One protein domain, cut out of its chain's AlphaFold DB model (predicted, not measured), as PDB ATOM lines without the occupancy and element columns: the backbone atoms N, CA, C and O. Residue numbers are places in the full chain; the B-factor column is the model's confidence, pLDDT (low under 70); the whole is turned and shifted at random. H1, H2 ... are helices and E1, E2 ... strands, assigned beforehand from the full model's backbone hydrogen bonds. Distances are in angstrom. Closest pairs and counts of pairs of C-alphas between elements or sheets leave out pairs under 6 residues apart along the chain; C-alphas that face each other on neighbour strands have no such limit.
ATOM      1  N   TYR A  40     258.260 235.855 434.693       91.25
ATOM      2  CA  TYR A  40     257.186 235.951 433.703       91.25
ATOM      3  C   TYR A  40     257.588 235.350 432.359       91.25
ATOM      4  O   TYR A  40     258.762 235.294 432.007       91.25
ATOM      5  N   ALA A  41     256.611 234.905 431.565       91.00
ATOM      6  CA  ALA A  41     256.860 234.323 430.249       91.00
ATOM      7  C   ALA A  41     256.328 235.219 429.135       91.00
ATOM      8  O   ALA A  41     255.170 235.634 429.142       91.00
ATOM      9  N   VAL A  42     257.151 235.446 428.112       90.25
ATOM     10  CA  VAL A  42     256.746 236.122 426.876       90.25
ATOM     11  C   VAL A  42     257.069 235.210 425.703       90.25
ATOM     12  O   VAL A  42     258.219 234.844 425.484       90.25
ATOM     13  N   LYS A  43     256.045 234.840 424.920       86.50
ATOM     14  CA  LYS A  43     256.185 233.991 423.717       86.50
ATOM     15  C   LYS A  43     256.907 232.652 423.978       86.50
ATOM     16  O   LYS A  43     257.621 232.163 423.109       86.50
ATOM     17  N   GLY A  44     256.711 232.066 425.161       83.69
ATOM     18  CA  GLY A  44     257.325 230.790 425.552       83.69
ATOM     19  C   GLY A  44     258.767 230.891 426.057       83.69
ATOM     20  O   GLY A  44     259.360 229.860 426.348       83.69
ATOM     21  N   VAL A  45     259.324 232.100 426.182       89.56
ATOM     22  CA  VAL A  45     260.607 232.348 426.860       89.56
ATOM     23  C   VAL A  45     260.318 232.920 428.240       89.56
ATOM     24  O   VAL A  45     259.511 233.845 428.359       89.56
ATOM     25  N   VAL A  46     260.957 232.365 429.266       92.50
ATOM     26  CA  VAL A  46     260.839 232.850 430.642       92.50
ATOM     27  C   VAL A  46     261.879 233.936 430.896       92.50
ATOM     28  O   VAL A  46     263.030 233.824 430.476       92.50
ATOM     29  N   TYR A  47     261.461 234.993 431.575       92.69
ATOM     30  CA  TYR A  47     262.269 236.137 431.948       92.69
ATOM     31  C   TYR A  47     262.212 236.340 433.456       92.69
ATOM     32  O   TYR A  47     261.165 236.151 434.078       92.69
ATOM     33  N   LEU A  48     263.342 236.760 434.014       91.44
ATOM     34  CA  LEU A  48     263.430 237.289 435.369       91.44
ATOM     35  C   LEU A  48     263.459 238.811 435.301       91.44
ATOM     36  O   LEU A  48     264.221 239.392 434.522       91.44
ATOM     37  N   GLU A  49     262.630 239.454 436.104       91.06
ATOM     38  CA  GLU A  49     262.603 240.901 436.262       91.06
ATOM     39  C   GLU A  49     263.862 241.399 436.981       91.06
ATOM     40  O   GLU A  49     264.205 240.912 438.058       91.06
ATOM     41  N   GLY A  50     264.558 242.386 436.411       88.06
ATOM     42  CA  GLY A  50     265.805 242.889 436.983       88.06
ATOM     43  C   GLY A  50     265.634 243.489 438.379       88.06
ATOM     44  O   GLY A  50     266.492 243.259 439.225       88.06
ATOM     45  N   LYS A  51     264.518 244.186 438.645       87.44
ATOM     46  CA  LYS A  51     264.220 244.840 439.937       87.44
ATOM     47  C   LYS A  51     264.236 243.866 441.116       87.44
ATOM     48  O   LYS A  51     264.781 244.175 442.170       87.44
ATOM     49  N   LYS A  52     263.674 242.668 440.931       85.62
ATOM     50  CA  LYS A  52     263.640 241.618 441.964       85.62
ATOM     51  C   LYS A  52     264.926 240.784 441.985       85.62
ATOM     52  O   LYS A  52     265.291 240.240 443.023       85.62
ATOM     53  N   HIS A  53     265.649 240.750 440.863       84.62
ATOM     54  CA  HIS A  53     266.831 239.910 440.643       84.62
ATOM     55  C   HIS A  53     268.122 240.717 440.420       84.62
ATOM     56  O   HIS A  53     268.923 240.421 439.530       84.62
ATOM     57  N   GLU A  54     268.362 241.742 441.250       86.00
ATOM     58  CA  GLU A  54     269.586 242.560 441.177       86.00
ATOM     59  C   GLU A  54     270.859 241.776 441.531       86.00
ATOM     60  O   GLU A  54     271.968 242.149 441.128       86.00
ATOM     61  N   VAL A  55     270.720 240.703 442.320       86.56
ATOM     62  CA  VAL A  55     271.847 239.889 442.794       86.56
ATOM     63  C   VAL A  55     272.455 239.078 441.654       86.56
ATOM     64  O   VAL A  55     273.675 239.020 441.547       86.56
ATOM     65  N   GLN A  56     271.605 238.544 440.778       85.69
ATOM     66  CA  GLN A  56     271.946 237.683 439.646       85.69
ATOM     67  C   GLN A  56     272.548 238.462 438.460       85.69
ATOM     68  O   GLN A  56     273.182 237.883 437.572       85.69
ATOM     69  N   LEU A  57     272.372 239.787 438.433       87.38
ATOM     70  CA  LEU A  57     272.979 240.686 437.451       87.38
ATOM     71  C   LEU A  57     274.442 240.983 437.818       87.38
ATOM     72  O   LEU A  57     274.796 242.074 438.263       87.38
ATOM     73  N   GLU A  58     275.310 239.996 437.635       88.06
ATOM     74  CA  GLU A  58     276.753 240.152 437.814       88.06
ATOM     75  C   GLU A  58     277.457 240.657 436.544       88.06
ATOM     76  O   GLU A  58     276.895 240.729 435.448       88.06
ATOM     77  N   THR A  59     278.729 241.035 436.686       90.50
ATOM     78  CA  THR A  59     279.569 241.435 435.554       90.50
ATOM     79  C   THR A  59     279.759 240.274 434.586       90.50
ATOM     80  O   THR A  59     280.256 239.220 434.969       90.50
ATOM     81  N   GLY A  60     279.411 240.483 433.322       87.88
ATOM     82  CA  GLY A  60     279.438 239.475 432.269       87.88
ATOM     83  C   GLY A  60     278.103 238.763 432.047       87.88
ATOM     84  O   GLY A  60     277.990 238.028 431.066       87.88
ATOM     85  N   SER A  61     277.086 238.992 432.887       88.88
ATOM     86  CA  SER A  61     275.767 238.382 432.704       88.88
ATOM     87  C   SER A  61     275.077 238.900 431.438       88.88
ATOM     88  O   SER A  61     275.061 240.103 431.148       88.88
ATOM     89  N   ALA A  62     274.484 237.973 430.681       91.38
ATOM     90  CA  ALA A  62     273.627 238.291 429.546       91.38
ATOM     91  C   ALA A  62     272.254 238.749 430.057       91.38
ATOM     92  O   ALA A  62     271.599 238.053 430.830       91.38
ATOM     93  N   CYS A  63     271.816 239.923 429.620       91.50
ATOM     94  CA  CYS A  63     270.532 240.505 429.988       91.50
ATOM     95  C   CYS A  63     269.870 241.120 428.755       91.50
ATOM     96  O   CYS A  63     270.477 241.240 427.696       91.50
ATOM     97  N   GLN A  64     268.605 241.498 428.869       93.31
ATOM     98  CA  GLN A  64     267.949 242.354 427.893       93.31
ATOM     99  C   GLN A  64     267.694 243.709 428.527       93.31
ATOM    100  O   GLN A  64     267.167 243.780 429.636       93.31
ATOM    101  N   ILE A  65     268.051 244.770 427.811       93.38
ATOM    102  CA  ILE A  65     267.796 246.153 428.207       93.38
ATOM    103  C   ILE A  65     266.627 246.716 427.406       93.38
ATOM    104  O   ILE A  65     266.534 246.513 426.192       93.38
ATOM    105  N   TRP A  66     265.738 247.438 428.077       92.81
ATOM    106  CA  TRP A  66     264.734 248.251 427.405       92.81
ATOM    107  C   TRP A  66     265.385 249.521 426.852       92.81
ATOM    108  O   TRP A  66     265.792 250.399 427.617       92.81
ATOM    109  N   SER A  67     265.503 249.625 425.527       89.12
ATOM    110  CA  SER A  67     265.985 250.839 424.863       89.12
ATOM    111  C   SER A  67     264.798 251.732 424.519       89.12
ATOM    112  O   SER A  67     263.931 251.333 423.743       89.12
ATOM    113  N   GLU A  68     264.763 252.938 425.086       86.62
ATOM    114  CA  GLU A  68     263.706 253.922 424.817       86.62
ATOM    115  C   GLU A  68     263.742 254.401 423.362       86.62
ATOM    116  O   GLU A  68     262.698 254.520 422.731       86.62
ATOM    117  N   ASP A  69     264.939 254.572 422.792       84.31
ATOM    118  CA  ASP A  69     265.127 255.019 421.404       84.31
ATOM    119  C   ASP A  69     264.534 254.045 420.375       84.31
ATOM    120  O   ASP A  69     264.111 254.449 419.289       84.31
ATOM    121  N   ALA A  70     264.547 252.749 420.695       81.38
ATOM    122  CA  ALA A  70     264.061 251.689 419.821       81.38
ATOM    123  C   ALA A  70     262.720 251.090 420.282       81.38
ATOM    124  O   ALA A  70     262.216 250.194 419.604       81.38
ATOM    125  N   GLU A  71     262.176 251.550 421.416       87.00
ATOM    126  CA  GLU A  71     260.956 251.051 422.073       87.00
ATOM    127  C   GLU A  71     260.881 249.512 422.126       87.00
ATOM    128  O   GLU A  71     259.836 248.894 421.902       87.00
ATOM    129  N   GLN A  72     262.022 248.866 422.368       91.31
ATOM    130  CA  GLN A  72     262.124 247.412 422.351       91.31
ATOM    131  C   GLN A  72     263.184 246.894 423.324       91.31
ATOM    132  O   GLN A  72     264.157 247.573 423.660       91.31
ATOM    133  N   TRP A  73     263.009 245.632 423.713       92.56
ATOM    134  CA  TRP A  73     263.999 244.866 424.461       92.56
ATOM    135  C   TRP A  73     265.133 244.427 423.537       92.56
ATOM    136  O   TRP A  73     264.889 243.763 422.527       92.56
ATOM    137  N   ILE A  74     266.364 244.792 423.889       91.88
ATOM    138  CA  ILE A  74     267.575 244.487 423.123       91.88
ATOM    139  C   ILE A  74     268.491 243.612 423.969       91.88
ATOM    140  O   ILE A  74     268.679 243.880 425.154       91.88
ATOM    141  N   ASP A  75     269.084 242.592 423.353       92.06
ATOM    142  CA  ASP A  75     270.096 241.763 424.002       92.06
ATOM    143  C   ASP A  75     271.334 242.595 424.353       92.06
ATOM    144  O   ASP A  75     271.878 243.353 423.540       92.06
ATOM    145  N   ALA A  76     271.770 242.438 425.591       92.31
ATOM    146  CA  ALA A  76     272.778 243.251 426.223       92.31
ATOM    147  C   ALA A  76     273.662 242.414 427.151       92.31
ATOM    148  O   ALA A  76     273.330 241.300 427.557       92.31
ATOM    149  N   LEU A  77     274.818 242.968 427.488       93.38
ATOM    150  CA  LEU A  77     275.771 242.363 428.401       93.38
ATOM    151  C   LEU A  77     276.138 243.372 429.482       93.38
ATOM    152  O   LEU A  77     276.464 244.524 429.184       93.38
ATOM    153  N   VAL A  78     276.080 242.937 430.740       92.50
ATOM    154  CA  VAL A  78     276.500 243.758 431.877       92.50
ATOM    155  C   VAL A  78     278.025 243.829 431.871       92.50
ATOM    156  O   VAL A  78     278.695 242.832 432.101       92.50
ATOM    157  N   GLU A  79     278.598 244.997 431.602       91.62
ATOM    158  CA  GLU A  79     280.049 245.210 431.670       91.62
ATOM    159  C   GLU A  79     280.497 245.351 433.126       91.62
ATOM    160  O   GLU A  79     281.469 244.731 433.556       91.62
ATOM    161  N   GLN A  80     279.763 246.154 433.900       89.31
ATOM    162  CA  GLN A  80     280.103 246.452 435.284       89.31
ATOM    163  C   GLN A  80     278.845 246.557 436.149       89.31
ATOM    164  O   GLN A  80     277.916 247.281 435.800       89.31
ATOM    165  N   ALA A  81     278.842 245.883 437.298       90.31
ATOM    166  CA  ALA A  81     277.837 246.014 438.343       90.31
ATOM    167  C   ALA A  81     278.507 246.657 439.561       90.31
ATOM    168  O   ALA A  81     279.426 246.084 440.150       90.31
ATOM    169  N   THR A  82     278.100 247.874 439.916       87.94
ATOM    170  CA  THR A  82     278.641 248.598 441.072       87.94
ATOM    171  C   THR A  82     277.583 248.716 442.155       87.94
ATOM    172  O   THR A  82     276.533 249.326 441.947       87.94
ATOM    173  N   VAL A  83     277.873 248.157 443.328       88.44
ATOM    174  CA  VAL A  83     277.021 248.297 444.512       88.44
ATOM    175  C   VAL A  83     277.365 249.613 445.202       88.44
ATOM    176  O   VAL A  83     278.499 249.817 445.637       88.44
ATOM    177  N   HIS A  84     276.389 250.509 445.305       83.69
ATOM    178  CA  HIS A  84     276.506 251.745 446.062       83.69
ATOM    179  C   HIS A  84     275.790 251.587 447.395       83.69
ATOM    180  O   HIS A  84     274.573 251.442 447.447       83.69
ATOM    181  N   THR A  85     276.550 251.639 448.481       87.19
ATOM    182  CA  THR A  85     276.011 251.711 449.837       87.19
ATOM    183  C   THR A  85     275.941 253.171 450.262       87.19
ATOM    184  O   THR A  85     276.915 253.922 450.143       87.19
ATOM    185  N   VAL A  86     274.773 253.608 450.728       85.25
ATOM    186  CA  VAL A  86     274.617 254.971 451.234       85.25
ATOM    187  C   VAL A  86     275.204 255.016 452.649       85.25
ATOM    188  O   VAL A  86     274.753 254.278 453.530       85.25
ATOM    189  N   PRO A  87     276.230 255.849 452.903       81.19
ATOM    190  CA  PRO A  87     276.884 255.881 454.202       81.19
ATOM    191  C   PRO A  87     275.895 256.290 455.299       81.19
ATOM    192  O   PRO A  87     275.147 257.252 455.140       81.19
ATOM    193  N   ASN A  88     275.965 255.598 456.441       75.38
ATOM    194  CA  ASN A  88     275.072 255.748 457.601       75.38
ATOM    195  C   ASN A  88     273.629 255.256 457.396       75.38
ATOM    196  O   ASN A  88     272.769 255.558 458.219       75.38
ATOM    197  N   THR A  89     273.369 254.483 456.341       84.00
ATOM    198  CA  THR A  89     272.102 253.764 456.148       84.00
ATOM    199  C   THR A  89     272.378 252.323 455.727       84.00
ATOM    200  O   THR A  89     273.440 252.033 455.182       84.00
ATOM    201  N   GLU A  90     271.413 251.432 455.940       79.19
ATOM    202  CA  GLU A  90     271.452 250.050 455.430       79.19
ATOM    203  C   GLU A  90     271.002 249.963 453.960       79.19
ATOM    204  O   GLU A  90     270.964 248.885 453.375       79.19
ATOM    205  N   LEU A  91     270.691 251.107 453.341       77.94
ATOM    206  CA  LEU A  91     270.275 251.184 451.950       77.94
ATOM    207  C   LEU A  91     271.479 250.988 451.024       77.94
ATOM    208  O   LEU A  91     272.449 251.758 451.032       77.94
ATOM    209  N   SER A  92     271.380 249.966 450.185       80.75
ATOM    210  CA  SER A  92     272.313 249.701 449.099       80.75
ATOM    211  C   SER A  92     271.545 249.564 447.797       80.75
ATOM    212  O   SER A  92     270.559 248.836 447.757       80.75
ATOM    213  N   PHE A  93     272.009 250.222 446.743       82.44
ATOM    214  CA  PHE A  93     271.436 250.097 445.407       82.44
ATOM    215  C   PHE A  93     272.531 249.734 444.409       82.44
ATOM    216  O   PHE A  93     273.682 250.171 444.540       82.44
ATOM    217  N   ARG A  94     272.195 248.921 443.408       87.44
ATOM    218  CA  ARG A  94     273.135 248.538 442.353       87.44
ATOM    219  C   ARG A  94     272.966 249.435 441.132       87.44
ATOM    220  O   ARG A  94     271.863 249.837 440.778       87.44
ATOM    221  N   ARG A  95     274.080 249.772 440.485       89.44
ATOM    222  CA  ARG A  95     274.088 250.448 439.185       89.44
ATOM    223  C   ARG A  95     274.828 249.595 438.181       89.44
ATOM    224  O   ARG A  95     275.902 249.068 438.478       89.44
ATOM    225  N   PHE A  96     274.261 249.507 436.988       90.75
ATOM    226  CA  PHE A  96     274.796 248.679 435.922       90.75
ATOM    227  C   PHE A  96     275.344 249.553 434.800       90.75
ATOM    228  O   PHE A  96     274.761 250.568 434.414       90.75
ATOM    229  N   THR A  97     276.497 249.161 434.279       92.44
ATOM    230  CA  THR A  97     276.993 249.624 432.986       92.44
ATOM    231  C   THR A  97     276.736 248.506 431.999       92.44
ATOM    232  O   THR A  97     277.260 247.405 432.160       92.44
ATOM    233  N   VAL A  98     275.880 248.774 431.020       92.12
ATOM    234  CA  VAL A  98     275.352 247.765 430.107       92.12
ATOM    235  C   VAL A  98     275.761 248.112 428.685       92.12
ATOM    236  O   VAL A  98     275.604 249.245 428.225       92.12
ATOM    237  N   MET A  99     276.289 247.114 427.985       90.81
ATOM    238  CA  MET A  99     276.653 247.204 426.581       90.81
ATOM    239  C   MET A  99     275.616 246.480 425.738       90.81
ATOM    240  O   MET A  99     275.345 245.303 425.967       90.81
ATOM    241  N   TYR A 100     275.068 247.149 424.731       90.06
ATOM    242  CA  TYR A 100     274.108 246.534 423.821       90.06
ATOM    243  C   TYR A 100     274.326 246.978 422.379       90.06
ATOM    244  O   TYR A 100     274.962 247.994 422.086       90.06
ATOM    245  N   MET A 101     273.814 246.168 421.456       86.00
ATOM    246  CA  MET A 101     273.940 246.402 420.023       86.00
ATOM    247  C   MET A 101     272.601 246.883 419.483       86.00
ATOM    248  O   MET A 101     271.674 246.093 419.311       86.00
ATOM    249  N   LEU A 102     272.502 248.178 419.183       80.06
ATOM    250  CA  LEU A 102     271.318 248.718 418.520       80.06
ATOM    251  C   LEU A 102     271.176 248.088 417.129       80.06
ATOM    252  O   LEU A 102     272.131 248.134 416.336       80.06
ATOM    253  N   PRO A 103     270.002 247.526 416.791       73.75
ATOM    254  CA  PRO A 103     269.758 247.099 415.430       73.75
ATOM    255  C   PRO A 103     269.810 248.323 414.511       73.75
ATOM    256  O   PRO A 103     269.377 249.413 414.894       73.75
ATOM    257  N   PRO A 104     270.363 248.180 413.296       69.50
ATOM    258  CA  PRO A 104     270.510 249.303 412.389       69.50
ATOM    259  C   PRO A 104     269.123 249.830 412.014       69.50
ATOM    260  O   PRO A 104     268.392 249.191 411.255       69.50
ATOM    261  N   SER A 105     268.757 251.009 412.526       58.12
ATOM    262  CA  SER A 105     267.580 251.721 412.041       58.12
ATOM    263  C   SER A 105     267.791 251.984 410.551       58.12
ATOM    264  O   SER A 105     268.824 252.540 410.166       58.12
ATOM    265  N   THR A 106     266.848 251.526 409.734       53.94
ATOM    266  CA  THR A 106     266.746 251.677 408.275       53.94
ATOM    267  C   THR A 106     267.751 252.666 407.652       53.94
ATOM    268  O   THR A 106     267.450 253.847 407.500       53.94
ATOM    269  N   GLY A 107     268.945 252.186 407.274       54.94
ATOM    270  CA  GLY A 107     269.879 252.934 406.416       54.94
ATOM    271  C   GLY A 107     271.296 253.205 406.940       54.94
ATOM    272  O   GLY A 107     272.091 253.742 406.174       54.94
ATOM    273  N   ALA A 108     271.661 252.830 408.170       54.53
ATOM    274  CA  ALA A 108     273.051 252.932 408.637       54.53
ATOM    275  C   ALA A 108     273.764 251.568 408.616       54.53
ATOM    276  O   ALA A 108     273.355 250.623 409.287       54.53
ATOM    277  N   GLU A 109     274.843 251.469 407.835       63.84
ATOM    278  CA  GLU A 109     275.718 250.297 407.777       63.84
ATOM    279  C   GLU A 109     276.467 250.113 409.110       63.84
ATOM    280  O   GLU A 109     277.270 250.958 409.504       63.84
ATOM    281  N   LYS A 110     276.248 248.946 409.727       62.97
ATOM    282  CA  LYS A 110     276.854 248.380 410.950       62.97
ATOM    283  C   LYS A 110     276.130 248.714 412.266       62.97
ATOM    284  O   LYS A 110     275.889 249.887 412.556       62.97
ATOM    285  N   PRO A 111     275.828 247.685 413.087       66.81
ATOM    286  CA  PRO A 111     275.308 247.890 414.431       66.81
ATOM    287  C   PRO A 111     276.364 248.627 415.258       66.81
ATOM    288  O   PRO A 111     277.539 248.248 415.265       66.81
ATOM    289  N   LYS A 112     275.959 249.721 415.903       74.94
ATOM    290  CA  LYS A 112     276.841 250.498 416.772       74.94
ATOM    291  C   LYS A 112     276.736 249.931 418.189       74.94
ATOM    292  O   LYS A 112     275.615 249.864 418.693       74.94
ATOM    293  N   PRO A 113     277.858 249.540 418.822       80.75
ATOM    294  CA  PRO A 113     277.843 249.217 420.238       80.75
ATOM    295  C   PRO A 113     277.538 250.496 421.013       80.75
ATOM    296  O   PRO A 113     278.243 251.497 420.868       80.75
ATOM    297  N   MET A 114     276.467 250.466 421.794       84.62
ATOM    298  CA  MET A 114     276.102 251.534 422.710       84.62
ATOM    299  C   MET A 114     276.387 251.066 424.129       84.62
ATOM    300  O   MET A 114     276.135 249.911 424.477       84.62
ATOM    301  N   THR A 115     276.965 251.957 424.925       88.69
ATOM    302  CA  THR A 115     277.254 251.702 426.331       88.69
ATOM    303  C   THR A 115     276.454 252.690 427.164       88.69
ATOM    304  O   THR A 115     276.681 253.899 427.114       88.69
ATOM    305  N   GLU A 116     275.471 252.177 427.898       86.88
ATOM    306  CA  GLU A 116     274.715 252.964 428.866       86.88
ATOM    307  C   GLU A 116     275.330 252.762 430.247       86.88
ATOM    308  O   GLU A 116     275.536 251.636 430.705       86.88
ATOM    309  N   ARG A 117     275.662 253.876 430.899       88.19
ATOM    310  CA  ARG A 117     276.202 253.897 432.259       88.19
ATOM    311  C   ARG A 117     275.081 254.229 433.227       88.19
ATOM    312  O   ARG A 117     274.189 254.997 432.884       88.19
ATOM    313  N   GLU A 118     275.199 253.715 434.446       85.31
ATOM    314  CA  GLU A 118     274.291 254.030 435.550       85.31
ATOM    315  C   GLU A 118     272.832 253.574 435.345       85.31
ATOM    316  O   GLU A 118     271.908 254.196 435.873       85.31
ATOM    317  N   VAL A 119     272.633 252.475 434.614       87.25
ATOM    318  CA  VAL A 119     271.322 251.860 434.369       87.25
ATOM    319  C   VAL A 119     270.799 251.210 435.655       87.25
ATOM    320  O   VAL A 119     271.559 250.561 436.380       87.25
ATOM    321  N   LEU A 120     269.507 251.405 435.932       88.12
ATOM    322  CA  LEU A 120     268.778 250.769 437.032       88.12
ATOM    323  C   LEU A 120     268.246 249.392 436.626       88.12
ATOM    324  O   LEU A 120     268.045 249.115 435.441       88.12
ATOM    325  N   ALA A 121     267.980 248.552 437.621       87.81
ATOM    326  CA  ALA A 121     267.504 247.191 437.426       87.81
ATOM    327  C   ALA A 121     266.129 247.104 436.732       87.81
ATOM    328  O   ALA A 121     265.887 246.156 435.992       87.81
ATOM    329  N   ASP A 122     265.277 248.123 436.876       88.75
ATOM    330  CA  ASP A 122     263.931 248.186 436.276       88.75
ATOM    331  C   ASP A 122     263.937 248.104 434.742       88.75
ATOM    332  O   ASP A 122     263.009 247.596 434.117       88.75
ATOM    333  N   ARG A 123     265.009 248.595 434.105       90.19
ATOM    334  CA  ARG A 123     265.166 248.560 432.640       90.19
ATOM    335  C   ARG A 123     265.781 247.256 432.141       90.19
ATOM    336  O   ARG A 123     266.014 247.129 430.938       90.19
ATOM    337  N   LEU A 124     266.084 246.317 433.037       91.69
ATOM    338  CA  LEU A 124     266.774 245.072 432.737       91.69
ATOM    339  C   LEU A 124     265.870 243.871 433.004       91.69
ATOM    340  O   LEU A 124     265.066 243.845 433.931       91.69
ATOM    341  N   ARG A 125     266.041 242.834 432.192       93.25
ATOM    342  CA  ARG A 125     265.479 241.506 432.446       93.25
ATOM    343  C   ARG A 125     266.466 240.427 432.042       93.25
ATOM    344  O   ARG A 125     267.254 240.626 431.118       93.25
ATOM    345  N   ILE A 126     266.412 239.274 432.694       93.62
ATOM    346  CA  ILE A 126     267.312 238.153 432.410       93.62
ATOM    347  C   ILE A 126     266.532 237.101 431.619       93.62
ATOM    348  O   ILE A 126     265.558 236.561 432.146       93.62
ATOM    349  N   PRO A 127     266.903 236.808 430.360       91.81
ATOM    350  CA  PRO A 127     266.298 235.709 429.621       91.81
ATOM    351  C   PRO A 127     266.796 234.370 430.173       91.81
ATOM    352  O   PRO A 127     267.999 234.107 430.191       91.81
ATOM    353  N   LEU A 128     265.874 233.503 430.585       90.56
ATOM    354  CA  LEU A 128     266.183 232.116 430.914       90.56
ATOM    355  C   LEU A 128     266.179 231.250 429.646       90.56
ATOM    356  O   LEU A 128     265.517 231.582 428.655       90.56
ATOM    357  N   PRO A 129     266.937 230.141 429.636       87.31
ATOM    358  CA  PRO A 129     267.000 229.273 428.473       87.31
ATOM    359  C   PRO A 129     265.630 228.638 428.185       87.31
ATOM    360  O   PRO A 129     264.846 228.355 429.087       87.31
ATOM    361  N   ALA A 130     265.333 228.411 426.902       84.75
ATOM    362  CA  ALA A 130     263.994 228.041 426.421       84.75
ATOM    363  C   ALA A 130     263.467 226.677 426.917       84.75
ATOM    364  O   ALA A 130     262.308 226.346 426.693       84.75
ATOM    365  N   ASN A 131     264.312 225.868 427.557       84.06
ATOM    366  CA  ASN A 131     263.933 224.606 428.189       84.06
ATOM    367  C   ASN A 131     263.353 224.785 429.602       84.06
ATOM    368  O   ASN A 131     262.863 223.816 430.177       84.06
ATOM    369  N   VAL A 132     263.432 225.987 430.174       87.50
ATOM    370  CA  VAL A 132     262.938 226.281 431.518       87.50
ATOM    371  C   VAL A 132     261.479 226.723 431.439       87.50
ATOM    372  O   VAL A 132     261.141 227.682 430.746       87.50
ATOM    373  N   THR A 133     260.605 226.017 432.156       90.25
ATOM    374  CA  THR A 133     259.200 226.401 432.344       90.25
ATOM    375  C   THR A 133     259.066 227.468 433.434       90.25
ATOM    376  O   THR A 133     259.981 227.664 434.231       90.25
ATOM    377  N   LEU A 134     257.915 228.145 433.498       87.12
ATOM    378  CA  LEU A 134     257.623 229.136 434.546       87.12
ATOM    379  C   LEU A 134     257.815 228.561 435.955       87.12
ATOM    380  O   LEU A 134     258.574 229.107 436.744       87.12
ATOM    381  N   GLU A 135     257.223 227.399 436.223       87.00
ATOM    382  CA  GLU A 135     257.325 226.724 437.522       87.00
ATOM    383  C   GLU A 135     258.768 226.326 437.867       87.00
ATOM    384  O   GLU A 135     259.183 226.381 439.025       87.00
ATOM    385  N   ALA A 136     259.561 225.917 436.871       88.00
ATOM    386  CA  ALA A 136     260.969 225.600 437.078       88.00
ATOM    387  C   ALA A 136     261.788 226.861 437.396       88.00
ATOM    388  O   ALA A 136     262.668 226.816 438.252       88.00
ATOM    389  N   ALA A 137     261.483 227.987 436.746       87.12
ATOM    390  CA  ALA A 137     262.111 229.271 437.034       87.12
ATOM    391  C   ALA A 137     261.766 229.788 438.435       87.12
ATOM    392  O   ALA A 137     262.668 230.204 439.156       87.12
ATOM    393  N   GLU A 138     260.506 229.686 438.856       88.38
ATOM    394  CA  GLU A 138     260.092 230.026 440.221       88.38
ATOM    395  C   GLU A 138     260.817 229.169 441.265       88.38
ATOM    396  O   GLU A 138     261.325 229.705 442.247       88.38
ATOM    397  N   LYS A 139     260.964 227.859 441.024       87.25
ATOM    398  CA  LYS A 139     261.744 226.972 441.904       87.25
ATOM    399  C   LYS A 139     263.229 227.337 441.964       87.25
ATOM    400  O   LYS A 139     263.835 227.222 443.025       87.25
ATOM    401  N   MET A 140     263.833 227.760 440.849       84.94
ATOM    402  CA  MET A 140     265.225 228.236 440.844       84.94
ATOM    403  C   MET A 140     265.376 229.523 441.659       84.94
ATOM    404  O   MET A 140     266.323 229.654 442.431       84.94
ATOM    405  N   VAL A 141     264.419 230.443 441.532       86.19
ATOM    406  CA  VAL A 141     264.371 231.671 442.330       86.19
ATOM    407  C   VAL A 141     264.238 231.348 443.819       86.19
ATOM    408  O   VAL A 141     265.014 231.860 444.626       86.19
ATOM    409  N   ASP A 142     263.346 230.427 444.186       85.06
ATOM    410  CA  ASP A 142     263.202 229.965 445.572       85.06
ATOM    411  C   ASP A 142     264.490 229.343 446.110       85.06
ATOM    412  O   ASP A 142     264.850 229.568 447.265       85.06
ATOM    413  N   GLN A 143     265.206 228.575 445.283       85.38
ATOM    414  CA  GLN A 143     266.485 227.970 445.654       85.38
ATOM    415  C   GLN A 143     267.559 229.033 445.930       85.38
ATOM    416  O   GLN A 143     268.341 228.880 446.870       85.38
ATOM    417  N   TRP A 144     267.582 230.120 445.154       83.12
ATOM    418  CA  TRP A 144     268.488 231.244 445.397       83.12
ATOM    419  C   TRP A 144     268.125 232.020 446.668       83.12
ATOM    420  O   TRP A 144     269.017 232.342 447.452       83.12
ATOM    421  N   HIS A 145     266.837 232.284 446.910       76.88
ATOM    422  CA  HIS A 145     266.385 233.016 448.102       76.88
ATOM    423  C   HIS A 145     266.472 232.203 449.388       76.88
ATOM    424  O   HIS A 145     266.765 232.756 450.446       76.88
ATOM    425  N   SER A 146     266.270 230.890 449.299       76.00
ATOM    426  CA  SER A 146     266.397 229.986 450.444       76.00
ATOM    427  C   SER A 146     267.844 229.836 450.910       76.00
ATOM    428  O   SER A 146     268.084 229.101 451.863       76.00
ATOM    429  N   GLY A 147     268.797 230.528 450.264       56.03
ATOM    430  CA  GLY A 147     270.200 230.508 450.634       56.03
ATOM    431  C   GLY A 147     270.698 229.084 450.585       56.03
ATOM    432  O   GLY A 147     271.053 228.548 451.629       56.03
TER     433      GLY A 147
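This is residues 40 to 147 of the 293 residues of an uncharacterized protein of Phytophthora kernoviae (UniProt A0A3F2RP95). One strongly twisted antiparallel sheet of seven strands makes a flat model, with E7 and E3 in its middle, the long ribbon of E4, E5 and E6 to one side of them and the short hairpin of E1 and E2 to the other, where H1 covers E2. The turn at residues 86 to 91, between E4 and E5, sticks out. The printed part has 108 residues, with seven named strands, E1 to E7, followed by one named helix, H1; the sheet's order is E1, E2, E7, E3, E4, E5, E6, and the class is mostly strand. It is only just compact, close to loose, with a radius of gyration of the C-alphas of 15.4 A and spans of 49 by 40 by 21 A.

In the sheet, E3, residues 62 to 67, E4, residues 72 to 85, E5, residues 92 to 101, and E6, residues 113 to 119, form a meander, each strand the antiparallel neighbour of the one before. E4 bends by 88 degrees at residue 75. The hairpin of E3 and E4 has N 65 and O 74 within hydrogen-bond range at 2.9 A. The hairpin of E4 and E5 has N 84 and O 93 at 2.8 A. The hairpin of E5 and E6 has N 98 and O 116 at 2.9 A; E6 is an edge strand. On the other side of E3 is E7, residues 124 to 127, antiparallel, with N 64 and O 125 at 2.8 A. E7 is also the antiparallel neighbour of E2, residues 45 to 49, with N 48 and O 126 at 2.9 A. E2 forms a hairpin with the other edge strand, E1, residues 40 to 42, with N 47 and O 40 at 2.7 A. H1, residues 134 to 145, is on the sheet at a height of 10.1 A, over E2, and runs along the strands, at 25 degrees to E2 on the local plane; helix and sheet make two layers, the helix on one face. The closest C-alphas of E2 and H1 are those of Val 46 and Leu 134, 6.3 A apart. In H1 every O i to N i+4 pair is within hydrogen-bond range.

E4 is the longest strand by residues, 31.1 A from C-alpha 72 to C-alpha 85 at (276.011, 251.711, 449.837), and E5 measures 29.3 A. E6 is 15.8 A, E3 15.4 A, E2 12.9 A, E7 9.9 A and E1 6.8 A long. E1 begins at C-alpha 40, (257.186, 235.951, 433.703). H1, 16.6 A long, ends at C-alpha 145, (266.385, 233.016, 448.102).

The two C-alphas farthest apart, those of Asn 88 and Gly 107, are 51.5 A apart. The printed part has no cut. The links E2 to E3 and E5 to E6 are long. The mean pLDDT of the printed part is 85.1; residues 104 to 111 and residue 147 are under 70.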